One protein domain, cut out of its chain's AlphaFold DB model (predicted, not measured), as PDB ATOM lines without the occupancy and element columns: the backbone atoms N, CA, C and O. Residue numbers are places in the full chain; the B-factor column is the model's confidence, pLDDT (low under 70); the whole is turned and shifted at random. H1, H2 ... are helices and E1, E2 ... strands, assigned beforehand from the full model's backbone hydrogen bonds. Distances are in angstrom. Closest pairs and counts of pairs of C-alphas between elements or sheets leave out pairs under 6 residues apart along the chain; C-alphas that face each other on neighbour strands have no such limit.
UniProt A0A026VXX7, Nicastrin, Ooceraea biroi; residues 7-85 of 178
ATOM      1  N   ARG A   7     145.135  70.438  24.554       88.56
ATOM      2  CA  ARG A   7     144.004  71.278  24.977       88.56
ATOM      3  C   ARG A   7     143.247  70.687  26.161       88.56
ATOM      4  O   ARG A   7     142.957  71.415  27.099       88.56
ATOM      5  N   PHE A   8     142.951  69.386  26.138       89.94
ATOM      6  CA  PHE A   8     142.301  68.737  27.278       89.94
ATOM      7  C   PHE A   8     143.233  68.659  28.480       89.94
ATOM      8  O   PHE A   8     142.791  68.891  29.594       89.94
ATOM      9  N   HIS A   9     144.527  68.436  28.257       90.19
ATOM     10  CA  HIS A   9     145.509  68.515  29.330       90.19
ATOM     11  C   HIS A   9     145.544  69.906  29.981       90.19
ATOM     12  O   HIS A   9     145.551  70.006  31.200       90.19
ATOM     13  N   ALA A  10     145.530  70.975  29.181       89.75
ATOM     14  CA  ALA A  10     145.520  72.343  29.695       89.75
ATOM     15  C   ALA A  10     144.225  72.703  30.440       89.75
ATOM     16  O   ALA A  10     144.256  73.507  31.366       89.75
ATOM     17  N   ALA A  11     143.094  72.119  30.034       90.88
ATOM     18  CA  ALA A  11     141.790  72.355  30.652       90.88
ATOM     19  C   ALA A  11     141.553  71.520  31.923       90.88
ATOM     20  O   ALA A  11     140.710  71.868  32.747       90.88
ATOM     21  N   SER A  12     142.263  70.403  32.086       91.12
ATOM     22  CA  SER A  12     142.175  69.558  33.277       91.12
ATOM     23  C   SER A  12     143.095  70.050  34.398       91.12
ATOM     24  O   SER A  12     143.998  70.855  34.181       91.12
ATOM     25  N   THR A  13     142.865  69.565  35.620       86.81
ATOM     26  CA  THR A  13     143.735  69.851  36.769       86.81
ATOM     27  C   THR A  13     145.137  69.280  36.555       86.81
ATOM     28  O   THR A  13     145.310  68.255  35.885       86.81
ATOM     29  N   SER A  14     146.139  69.911  37.163       79.06
ATOM     30  CA  SER A  14     147.510  69.402  37.162       79.06
ATOM     31  C   SER A  14     147.556  67.973  37.716       79.06
ATOM     32  O   SER A  14     146.931  67.665  38.731       79.06
ATOM     33  N   GLY A  15     148.198  67.054  36.989       74.62
ATOM     34  CA  GLY A  15     148.255  65.631  37.349       74.62
ATOM     35  C   GLY A  15     147.018  64.790  36.989       74.62
ATOM     36  O   GLY A  15     146.994  63.594  37.288       74.62
ATOM     37  N   ALA A  16     146.002  65.347  36.317       81.50
ATOM     38  CA  ALA A  16     144.854  64.564  35.864       81.50
ATOM     39  C   ALA A  16     145.267  63.482  34.848       81.50
ATOM     40  O   ALA A  16     145.866  63.756  33.806       81.50
ATOM     41  N   LYS A  17     144.901  62.224  35.118       81.25
ATOM     42  CA  LYS A  17     145.149  61.108  34.195       81.25
ATOM     43  C   LYS A  17     144.098  61.102  33.082       81.25
ATOM     44  O   LYS A  17     143.022  60.530  33.241       81.25
ATOM     45  N   LEU A  18     144.418  61.716  31.942       83.12
ATOM     46  CA  LEU A  18     143.558  61.656  30.757       83.12
ATOM     47  C   LEU A  18     143.535  60.248  30.151       83.12
ATOM     48  O   LEU A  18     144.546  59.540  30.108       83.12
ATOM     49  N   ILE A  19     142.362  59.845  29.665       82.06
ATOM     50  CA  ILE A  19     142.160  58.534  29.054       82.06
ATOM     51  C   ILE A  19     142.793  58.535  27.657       82.06
ATOM     52  O   ILE A  19     142.491  59.391  26.829       82.06
ATOM     53  N   ASN A  20     143.648  57.554  27.361       78.62
ATOM     54  CA  ASN A  20     144.318  57.420  26.058       78.62
ATOM     55  C   ASN A  20     143.426  56.741  25.000       78.62
ATOM     56  O   ASN A  20     143.906  55.921  24.221       78.62
ATOM     57  N   GLN A  21     142.126  57.030  24.996       80.50
ATOM     58  CA  GLN A  21     141.167  56.414  24.079       80.50
ATOM     59  C   GLN A  21     140.187  57.451  23.525       80.50
ATOM     60  O   GLN A  21     140.200  58.622  23.915       80.50
ATOM     61  N   ILE A  22     139.353  57.025  22.578       82.00
ATOM     62  CA  ILE A  22     138.286  57.868  22.039       82.00
ATOM     63  C   ILE A  22     137.299  58.181  23.165       82.00
ATOM     64  O   ILE A  22     136.867  57.286  23.892       82.00
ATOM     65  N   LEU A  23     136.959  59.459  23.317       83.25
ATOM     66  CA  LEU A  23     135.998  59.899  24.317       83.25
ATOM     67  C   LEU A  23     134.604  59.401  23.928       83.25
ATOM     68  O   LEU A  23     134.077  59.779  22.882       83.25
ATOM     69  N   LEU A  24     134.028  58.527  24.752       83.38
ATOM     70  CA  LEU A  24     132.680  58.021  24.535       83.38
ATOM     71  C   LEU A  24     131.676  59.145  24.824       83.38
ATOM     72  O   LEU A  24     131.646  59.672  25.930       83.38
ATOM     73  N   LEU A  25     130.858  59.491  23.830       87.38
ATOM     74  CA  LEU A  25     129.830  60.540  23.928       87.38
ATOM     75  C   LEU A  25     128.484  60.020  24.451       87.38
ATOM     76  O   LEU A  25     127.495  60.748  24.473       87.38
ATOM     77  N   TYR A  26     128.432  58.748  24.845       87.19
ATOM     78  CA  TYR A  26     127.258  58.177  25.484       87.19
ATOM     79  C   TYR A  26     126.960  58.933  26.782       87.19
ATOM     80  O   TYR A  26     127.867  59.180  27.576       87.19
ATOM     81  N   VAL A  27     125.700  59.319  26.990       85.06
ATOM     82  CA  VAL A  27     125.302  60.202  28.103       85.06
ATOM     83  C   VAL A  27     125.337  59.479  29.457       85.06
ATOM     84  O   VAL A  27     125.431  60.141  30.489       85.06
ATOM     85  N   CYS A  28     125.394  58.142  29.440       83.31
ATOM     86  CA  CYS A  28     125.278  57.261  30.600       83.31
ATOM     87  C   CYS A  28     123.940  57.431  31.340       83.31
ATOM     88  O   CYS A  28     123.141  58.330  31.076       83.31
ATOM     89  N   VAL A  29     123.693  56.541  32.299       82.50
ATOM     90  CA  VAL A  29     122.576  56.682  33.237       82.50
ATOM     91  C   VAL A  29     122.831  57.896  34.132       82.50
ATOM     92  O   VAL A  29     123.962  58.136  34.541       82.50
ATOM     93  N   HIS A  30     121.773  58.617  34.510       78.62
ATOM     94  CA  HIS A  30     121.825  59.870  35.279       78.62
ATOM     95  C   HIS A  30     122.727  59.858  36.537       78.62
ATOM     96  O   HIS A  30     123.229  60.900  36.944       78.62
ATOM     97  N   ARG A  31     122.956  58.695  37.161       76.19
ATOM     98  CA  ARG A  31     123.797  58.561  38.366       76.19
ATOM     99  C   ARG A  31     125.292  58.367  38.084       76.19
ATOM    100  O   ARG A  31     126.079  58.378  39.026       76.19
ATOM    101  N   ALA A  32     125.687  58.144  36.834       78.62
ATOM    102  CA  ALA A  32     127.069  57.867  36.467       78.62
ATOM    103  C   ALA A  32     127.774  59.146  35.978       78.62
ATOM    104  O   ALA A  32     127.222  59.865  35.142       78.62
ATOM    105  N   PRO A  33     128.999  59.436  36.455       79.00
ATOM    106  CA  PRO A  33     129.758  60.581  35.977       79.00
ATOM    107  C   PRO A  33     130.123  60.398  34.500       79.00
ATOM    108  O   PRO A  33     130.625  59.349  34.093       79.00
ATOM    109  N   ASN A  34     129.900  61.439  33.698       87.56
ATOM    110  CA  ASN A  34     130.220  61.429  32.277       87.56
ATOM    111  C   ASN A  34     131.518  62.198  32.011       87.56
ATOM    112  O   ASN A  34     131.563  63.426  32.107       87.56
ATOM    113  N   ALA A  35     132.570  61.467  31.635       88.31
ATOM    114  CA  ALA A  35     133.865  62.052  31.306       88.31
ATOM    115  C   ALA A  35     133.780  63.065  30.152       88.31
ATOM    116  O   ALA A  35     134.504  64.057  30.170       88.31
ATOM    117  N   ALA A  36     132.892  62.846  29.174       89.44
ATOM    118  CA  ALA A  36     132.706  63.770  28.064       89.44
ATOM    119  C   ALA A  36     132.165  65.115  28.545       89.44
ATOM    120  O   ALA A  36     132.764  66.147  28.258       89.44
ATOM    121  N   THR A  37     131.106  65.101  29.352       91.06
ATOM    122  CA  THR A  37     130.504  66.321  29.906       91.06
ATOM    123  C   THR A  37     131.497  67.106  30.760       91.06
ATOM    124  O   THR A  37     131.620  68.318  30.590       91.06
ATOM    125  N   THR A  38     132.252  66.427  31.631       90.00
ATOM    126  CA  THR A  38     133.255  67.079  32.488       90.00
ATOM    127  C   THR A  38     134.383  67.705  31.671       90.00
ATOM    128  O   THR A  38     134.732  68.861  31.898       90.00
ATOM    129  N   LEU A  39     134.942  66.978  30.697       90.38
ATOM    130  CA  LEU A  39     136.026  67.495  29.856       90.38
ATOM    131  C   LEU A  39     135.558  68.644  28.962       90.38
ATOM    132  O   LEU A  39     136.286  69.617  28.782       90.38
ATOM    133  N   THR A  40     134.344  68.558  28.418       91.50
ATOM    134  CA  THR A  40     133.760  69.643  27.629       91.50
ATOM    135  C   THR A  40     133.516  70.880  28.487       91.50
ATOM    136  O   THR A  40     133.851  71.975  28.048       91.50
ATOM    137  N   GLY A  41     133.002  70.728  29.712       92.25
ATOM    138  CA  GLY A  41     132.806  71.851  30.630       92.25
ATOM    139  C   GLY A  41     134.125  72.497  31.059       92.25
ATOM    140  O   GLY A  41     134.252  73.716  31.007       92.25
ATOM    141  N   GLN A  42     135.144  71.695  31.383       92.31
ATOM    142  CA  GLN A  42     136.501  72.185  31.661       92.31
ATOM    143  C   GLN A  42     137.101  72.931  30.464       92.31
ATOM    144  O   GLN A  42     137.634  74.028  30.610       92.31
ATOM    145  N   LEU A  43     136.982  72.374  29.258       92.69
ATOM    146  CA  LEU A  43     137.469  73.033  28.051       92.69
ATOM    147  C   LEU A  43     136.725  74.346  27.788       92.69
ATOM    148  O   LEU A  43     137.348  75.330  27.399       92.69
ATOM    149  N   LEU A  44     135.411  74.370  28.010       93.94
ATOM    150  CA  LEU A  44     134.609  75.576  27.853       93.94
ATOM    151  C   LEU A  44     135.066  76.659  28.834       93.94
ATOM    152  O   LEU A  44     135.291  77.786  28.412       93.94
ATOM    153  N   VAL A  45     135.308  76.302  30.098       94.31
ATOM    154  CA  VAL A  45     135.862  77.218  31.104       94.31
ATOM    155  C   VAL A  45     137.216  77.781  30.665       94.31
ATOM    156  O   VAL A  45     137.410  78.988  30.764       94.31
ATOM    157  N   LEU A  46     138.123  76.956  30.130       92.12
ATOM    158  CA  LEU A  46     139.425  77.424  29.635       92.12
ATOM    159  C   LEU A  46     139.297  78.419  28.465       92.12
ATOM    160  O   LEU A  46     140.137  79.307  28.312       92.12
ATOM    161  N   LEU A  47     138.279  78.246  27.619       92.88
ATOM    162  CA  LEU A  47     138.071  79.059  26.419       92.88
ATOM    163  C   LEU A  47     137.318  80.364  26.695       92.88
ATOM    164  O   LEU A  47     137.611  81.364  26.046       92.88
ATOM    165  N   THR A  48     136.346  80.355  27.610       94.12
ATOM    166  CA  THR A  48     135.469  81.509  27.873       94.12
ATOM    167  C   THR A  48     135.792  82.241  29.169       94.12
ATOM    168  O   THR A  48     135.277  83.333  29.383       94.12
ATOM    169  N   GLY A  49     136.572  81.630  30.059       91.81
ATOM    170  CA  GLY A  49     136.867  82.182  31.371       91.81
ATOM    171  C   GLY A  49     137.980  83.229  31.361       91.81
ATOM    172  O   GLY A  49     138.896  83.209  30.535       91.81
ATOM    173  N   GLU A  50     137.908  84.133  32.330       92.75
ATOM    174  CA  GLU A  50     138.936  85.117  32.627       92.75
ATOM    175  C   GLU A  50     140.072  84.471  33.427       92.75
ATOM    176  O   GLU A  50     139.848  83.773  34.418       92.75
ATOM    177  N   LYS A  51     141.307  84.695  32.978       91.25
ATOM    178  CA  LYS A  51     142.512  84.065  33.522       91.25
ATOM    179  C   LYS A  51     143.082  84.926  34.646       91.25
ATOM    180  O   LYS A  51     143.478  86.060  34.400       91.25
ATOM    181  N   LEU A  52     143.170  84.367  35.848       90.38
ATOM    182  CA  LEU A  52     143.708  85.028  37.034       90.38
ATOM    183  C   LEU A  52     145.088  84.441  37.356       90.38
ATOM    184  O   LEU A  52     145.195  83.408  38.018       90.38
ATOM    185  N   SER A  53     146.141  85.091  36.858       80.75
ATOM    186  CA  SER A  53     147.532  84.628  37.001       80.75
ATOM    187  C   SER A  53     148.127  84.862  38.395       80.75
ATOM    188  O   SER A  53     149.048  84.156  38.787       80.75
ATOM    189  N   ASP A  54     147.591  85.818  39.158       82.44
ATOM    190  CA  ASP A  54     148.163  86.245  40.447       82.44
ATOM    191  C   ASP A  54     147.590  85.482  41.658       82.44
ATOM    192  O   ASP A  54     147.843  85.834  42.812       82.44
ATOM    193  N   MET A  55     146.771  84.451  41.419       86.12
ATOM    194  CA  MET A  55     146.038  83.742  42.469       86.12
ATOM    195  C   MET A  55     146.584  82.330  42.700       86.12
ATOM    196  O   MET A  55     146.644  81.514  41.787       86.12
ATOM    197  N   ASN A  56     146.913  82.020  43.958       90.50
ATOM    198  CA  ASN A  56     147.369  80.691  44.377       90.50
ATOM    199  C   ASN A  56     146.236  79.649  44.348       90.50
ATOM    200  O   ASN A  56     145.073  79.981  44.597       90.50
ATOM    201  N   GLU A  57     146.599  78.373  44.185       87.44
ATOM    202  CA  GLU A  57     145.686  77.214  44.179       87.44
ATOM    203  C   GLU A  57     144.715  77.227  45.371       87.44
ATOM    204  O   GLU A  57     143.495  77.131  45.225       87.44
ATOM    205  N   THR A  58     145.250  77.432  46.576       89.69
ATOM    206  CA  THR A  58     144.461  77.411  47.815       89.69
ATOM    207  C   THR A  58     143.414  78.522  47.871       89.69
ATOM    208  O   THR A  58     142.311  78.314  48.381       89.69
ATOM    209  N   THR A  59     143.723  79.701  47.330       91.62
ATOM    210  CA  THR A  59     142.793  80.834  47.268       91.62
ATOM    211  C   THR A  59     141.759  80.632  46.160       91.62
ATOM    212  O   THR A  59     140.580  80.938  46.361       91.62
ATOM    213  N   CYS A  60     142.168  80.039  45.033       90.44
ATOM    214  CA  CYS A  60     141.280  79.676  43.929       90.44
ATOM    215  C   CYS A  60     140.184  78.701  44.398       90.44
ATOM    216  O   CYS A  60     138.992  78.958  44.211       90.44
ATOM    217  N   HIS A  61     140.570  77.644  45.125       89.38
ATOM    218  CA  HIS A  61     139.627  76.673  45.686       89.38
ATOM    219  C   HIS A  61     138.700  77.268  46.749       89.38
ATOM    220  O   HIS A  61     137.506  76.960  46.750       89.38
ATOM    221  N   LYS A  62     139.200  78.155  47.622       91.88
ATOM    222  CA  LYS A  62     138.354  78.869  48.601       91.88
ATOM    223  C   LYS A  62     137.275  79.713  47.923       91.88
ATOM    224  O   LYS A  62     136.148  79.769  48.408       91.88
ATOM    225  N   THR A  63     137.611  80.318  46.788       88.44
ATOM    226  CA  THR A  63     136.711  81.176  46.000       88.44
ATOM    227  C   THR A  63     135.817  80.368  45.048       88.44
ATOM    228  O   THR A  63     134.978  80.935  44.358       88.44
ATOM    229  N   ARG A  64     135.942  79.029  45.039       86.19
ATOM    230  CA  ARG A  64     135.209  78.103  44.153       86.19
ATOM    231  C   ARG A  64     135.430  78.374  42.659       86.19
ATOM    232  O   ARG A  64     134.550  78.108  41.845       86.19
ATOM    233  N   LEU A  65     136.603  78.890  42.307       90.62
ATOM    234  CA  LEU A  65     137.014  79.101  40.923       90.62
ATOM    235  C   LEU A  65     137.665  77.834  40.353       90.62
ATOM    236  O   LEU A  65     138.018  76.907  41.089       90.62
ATOM    237  N   ALA A  66     137.804  77.776  39.029       90.50
ATOM    238  CA  ALA A  66     138.357  76.607  38.362       90.50
ATOM    239  C   ALA A  66     139.891  76.670  38.338       90.50
ATOM    240  O   ALA A  66     140.466  77.533  37.679       90.50
ATOM    241  N   TRP A  67     140.545  75.736  39.029       91.44
ATOM    242  CA  TRP A  67     141.991  75.529  38.941       91.44
ATOM    243  C   TRP A  67     142.319  74.574  37.791       91.44
ATOM    244  O   TRP A  67     141.739  73.489  37.697       91.44
ATOM    245  N   MET A  68     143.230  74.968  36.905       91.69
ATOM    246  CA  MET A  68     143.587  74.210  35.703       91.69
ATOM    247  C   MET A  68     145.097  74.137  35.518       91.69
ATOM    248  O   MET A  68     145.823  75.019  35.960       91.69
ATOM    249  N   GLY A  69     145.570  73.102  34.822       88.62
ATOM    250  CA  GLY A  69     146.992  72.897  34.538       88.62
ATOM    251  C   GLY A  69     147.570  73.837  33.476       88.62
ATOM    252  O   GLY A  69     148.788  73.908  33.341       88.62
ATOM    253  N   GLY A  70     146.712  74.530  32.716       87.94
ATOM    254  CA  GLY A  70     147.101  75.535  31.730       87.94
ATOM    255  C   GLY A  70     148.021  75.014  30.620       87.94
ATOM    256  O   GLY A  70     148.286  73.817  30.466       87.94
ATOM    257  N   TYR A  71     148.496  75.924  29.772       86.81
ATOM    258  CA  TYR A  71     149.469  75.564  28.741       86.81
ATOM    259  C   TYR A  71     150.858  75.404  29.363       86.81
ATOM    260  O   TYR A  71     151.222  76.149  30.266       86.81
ATOM    261  N   ASN A  72     151.641  74.438  28.873       86.12
ATOM    262  CA  ASN A  72     152.991  74.144  29.375       86.12
ATOM    263  C   ASN A  72     153.050  73.843  30.885       86.12
ATOM    264  O   ASN A  72     154.037  74.182  31.527       86.12
ATOM    265  N   PHE A  73     152.008  73.212  31.444       80.56
ATOM    266  CA  PHE A  73     151.928  72.884  32.877       80.56
ATOM    267  C   PHE A  73     152.009  74.117  33.792       80.56
ATOM    268  O   PHE A  73     152.407  74.016  34.949       80.56
ATOM    269  N   THR A  74     151.665  75.290  33.257       87.31
ATOM    270  CA  THR A  74     151.544  76.508  34.053       87.31
ATOM    271  C   THR A  74     150.159  76.526  34.670       87.31
ATOM    272  O   THR A  74     149.174  76.839  34.000       87.31
ATOM    273  N   GLU A  75     150.096  76.145  35.939       88.31
ATOM    274  CA  GLU A  75     148.846  76.110  36.681       88.31
ATOM    275  C   GLU A  75     148.240  77.511  36.792       88.31
ATOM    276  O   GLU A  75     148.949  78.509  36.938       88.31
ATOM    277  N   MET A  76     146.919  77.593  36.671       91.12
ATOM    278  CA  MET A  76     146.214  78.864  36.620       91.12
ATOM    279  C   MET A  76     144.802  78.764  37.186       91.12
ATOM    280  O   MET A  76     144.116  77.749  37.031       91.12
ATOM    281  N   CYS A  77     144.348  79.859  37.791       92.50
ATOM    282  CA  CYS A  77     142.972  80.014  38.238       92.50
ATOM    283  C   CYS A  77     142.140  80.712  37.156       92.50
ATOM    284  O   CYS A  77     142.593  81.679  36.539       92.50
ATOM    285  N   ILE A  78     140.921  80.233  36.916       93.25
ATOM    286  CA  ILE A  78     140.021  80.788  35.904       93.25
ATOM    287  C   ILE A  78     138.667  81.116  36.529       93.25
ATOM    288  O   ILE A  78     138.025  80.266  37.154       93.25
ATOM    289  N   ASN A  79     138.220  82.351  36.307       93.50
ATOM    290  CA  ASN A  79     136.872  82.799  36.620       93.50
ATOM    291  C   ASN A  79     135.966  82.607  35.403       93.50
ATOM    292  O   ASN A  79     136.242  83.123  34.324       93.50
ATOM    293  N   SER A  80     134.891  81.838  35.549       90.75
ATOM    294  CA  SER A  80     134.006  81.506  34.434       90.75
ATOM    295  C   SER A  80     132.555  81.398  34.876       90.75
ATOM    296  O   SER A  80     132.255  81.020  36.005       90.75
ATOM    297  N   THR A  81     131.652  81.708  33.950       92.50
ATOM    298  CA  THR A  81     130.194  81.640  34.118       92.50
ATOM    299  C   THR A  81     129.604  80.291  33.701       92.50
ATOM    300  O   THR A  81     128.388  80.103  33.750       92.50
ATOM    301  N   VAL A  82     130.443  79.346  33.271       90.81
ATOM    302  CA  VAL A  82     130.008  78.011  32.850       90.81
ATOM    303  C   VAL A  82     129.402  77.265  34.036       90.81
ATOM    304  O   VAL A  82     130.051  77.083  35.064       90.81
ATOM    305  N   ASN A  83     128.167  76.794  33.868       91.50
ATOM    306  CA  ASN A  83     127.437  76.051  34.889       91.50
ATOM    307  C   ASN A  83     126.962  74.697  34.350       91.50
ATOM    308  O   ASN A  83     126.659  74.554  33.163       91.50
ATOM    309  N   TYR A  84     126.869  73.711  35.236       89.56
ATOM    310  CA  TYR A  84     126.306  72.404  34.928       89.56
ATOM    311  C   TYR A  84     124.826  72.380  35.302       89.56
ATOM    312  O   TYR A  84     124.454  72.662  36.439       89.56
ATOM    313  N   SER A  85     123.978  71.998  34.352       91.31
ATOM    314  CA  SER A  85     122.553  71.751  34.582       91.31
ATOM    315  C   SER A  85     122.229  70.272  34.420       91.31
ATOM    316  O   SER A  85     122.825  69.576  33.594       91.31
TER     317      SER A  85
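AT A GLANCE: This is residues 7 to 85 of the 178 residues of the protein "Nicastrin" of Ooceraea biroi (UniProt A0A026VXX7). A small sheet of three short strands, E1, E3 and E2, has a helix over each face: the long H2 crosses the strands on one face with its residues 42 to 48, and the short H3 runs along them on the other. The short helix H1 packs on H2, and between these two helices runs a long stretch with no named element, residues 12 to 34, of which 28 to 33 stick out. The printed part has 79 residues, with three named helices and three named strands in the order H1, H2, E1, H3, E2, E3; the sheet's order is E1, E3, E2, all antiparallel. The class is mixed, helices and strands, though just 35 residues are in named elements. The whole is compact, with a radius of gyration of the C-alphas of 13.1 A and spans of 39 by 27 by 20 A.

IN THESE COORDINATES: Begin with the sheet: E1 is residues 50 to 52, E3 residues 76 to 79 and E2 residues 66 to 68. E3 runs 10.1 A from C-alpha 76 at (146.214, 78.864, 36.620) to C-alpha 79 at (136.872, 82.799, 36.620); E1 measures 6.5 A and E2 6.3 A. Find C-alpha 35 at (133.865, 62.052, 31.306); from there H2, residues 35 to 48, runs 19.8 A. H3 is residues 57 to 62, 8.7 A long, and H1 is residues 7 to 11, 6.2 A long, starting at (144.004, 71.278, 24.977).

HOW THE PARTS SIT: Look first at E3, the inner strand. Beside E1 it is antiparallel at 137 degrees, with N 50 and O 79 within hydrogen-bond range at 2.8 A. E2 and E3 form a hairpin, antiparallel at 151 degrees, with N 78 and O 66 at 2.8 A. The edge strands E1 and E2 are apart. E1, H3 and E2 make a split strand-helix-strand unit, two strands of one sheet that are not neighbours, joined through a helix, with E3 between them in the sheet, and its crossover is right-handed. H2 is on the sheet at a height of 10.7 A, over E3 and E2, and runs across the strands, at 90 degrees to E2 on the local plane; its closest C-alphas to E3 are those of Leu 46 and Ile 78, 7.1 A apart. On the opposite face, H3 has a height of 9.0 A and runs along the strands, at 16 degrees to E2 on the local plane; it lies only just over E3 and E2, with 3 of its C-alphas on each. Its closest C-alphas to E3 are those of Cys 60 and Cys 77, 5.9 A apart. H1 touches H2, closest at the C-alphas of Ala 11 and Leu 43, 5.1 A, and only grazes the sheet with residues 9 to 11. In H1, H2 and H3 every O i to N i+4 pair is within hydrogen-bond range.

THE WHOLE: The two C-alphas farthest apart are those of Val 29 and Asp 54, at 39.8 A. The printed part has no cut. The link from H1 to H2 is long, 23 residues, and within it residues 28 to 33 stand free. No printed residue is under 70 in pLDDT, and the mean of the printed part is 87.8.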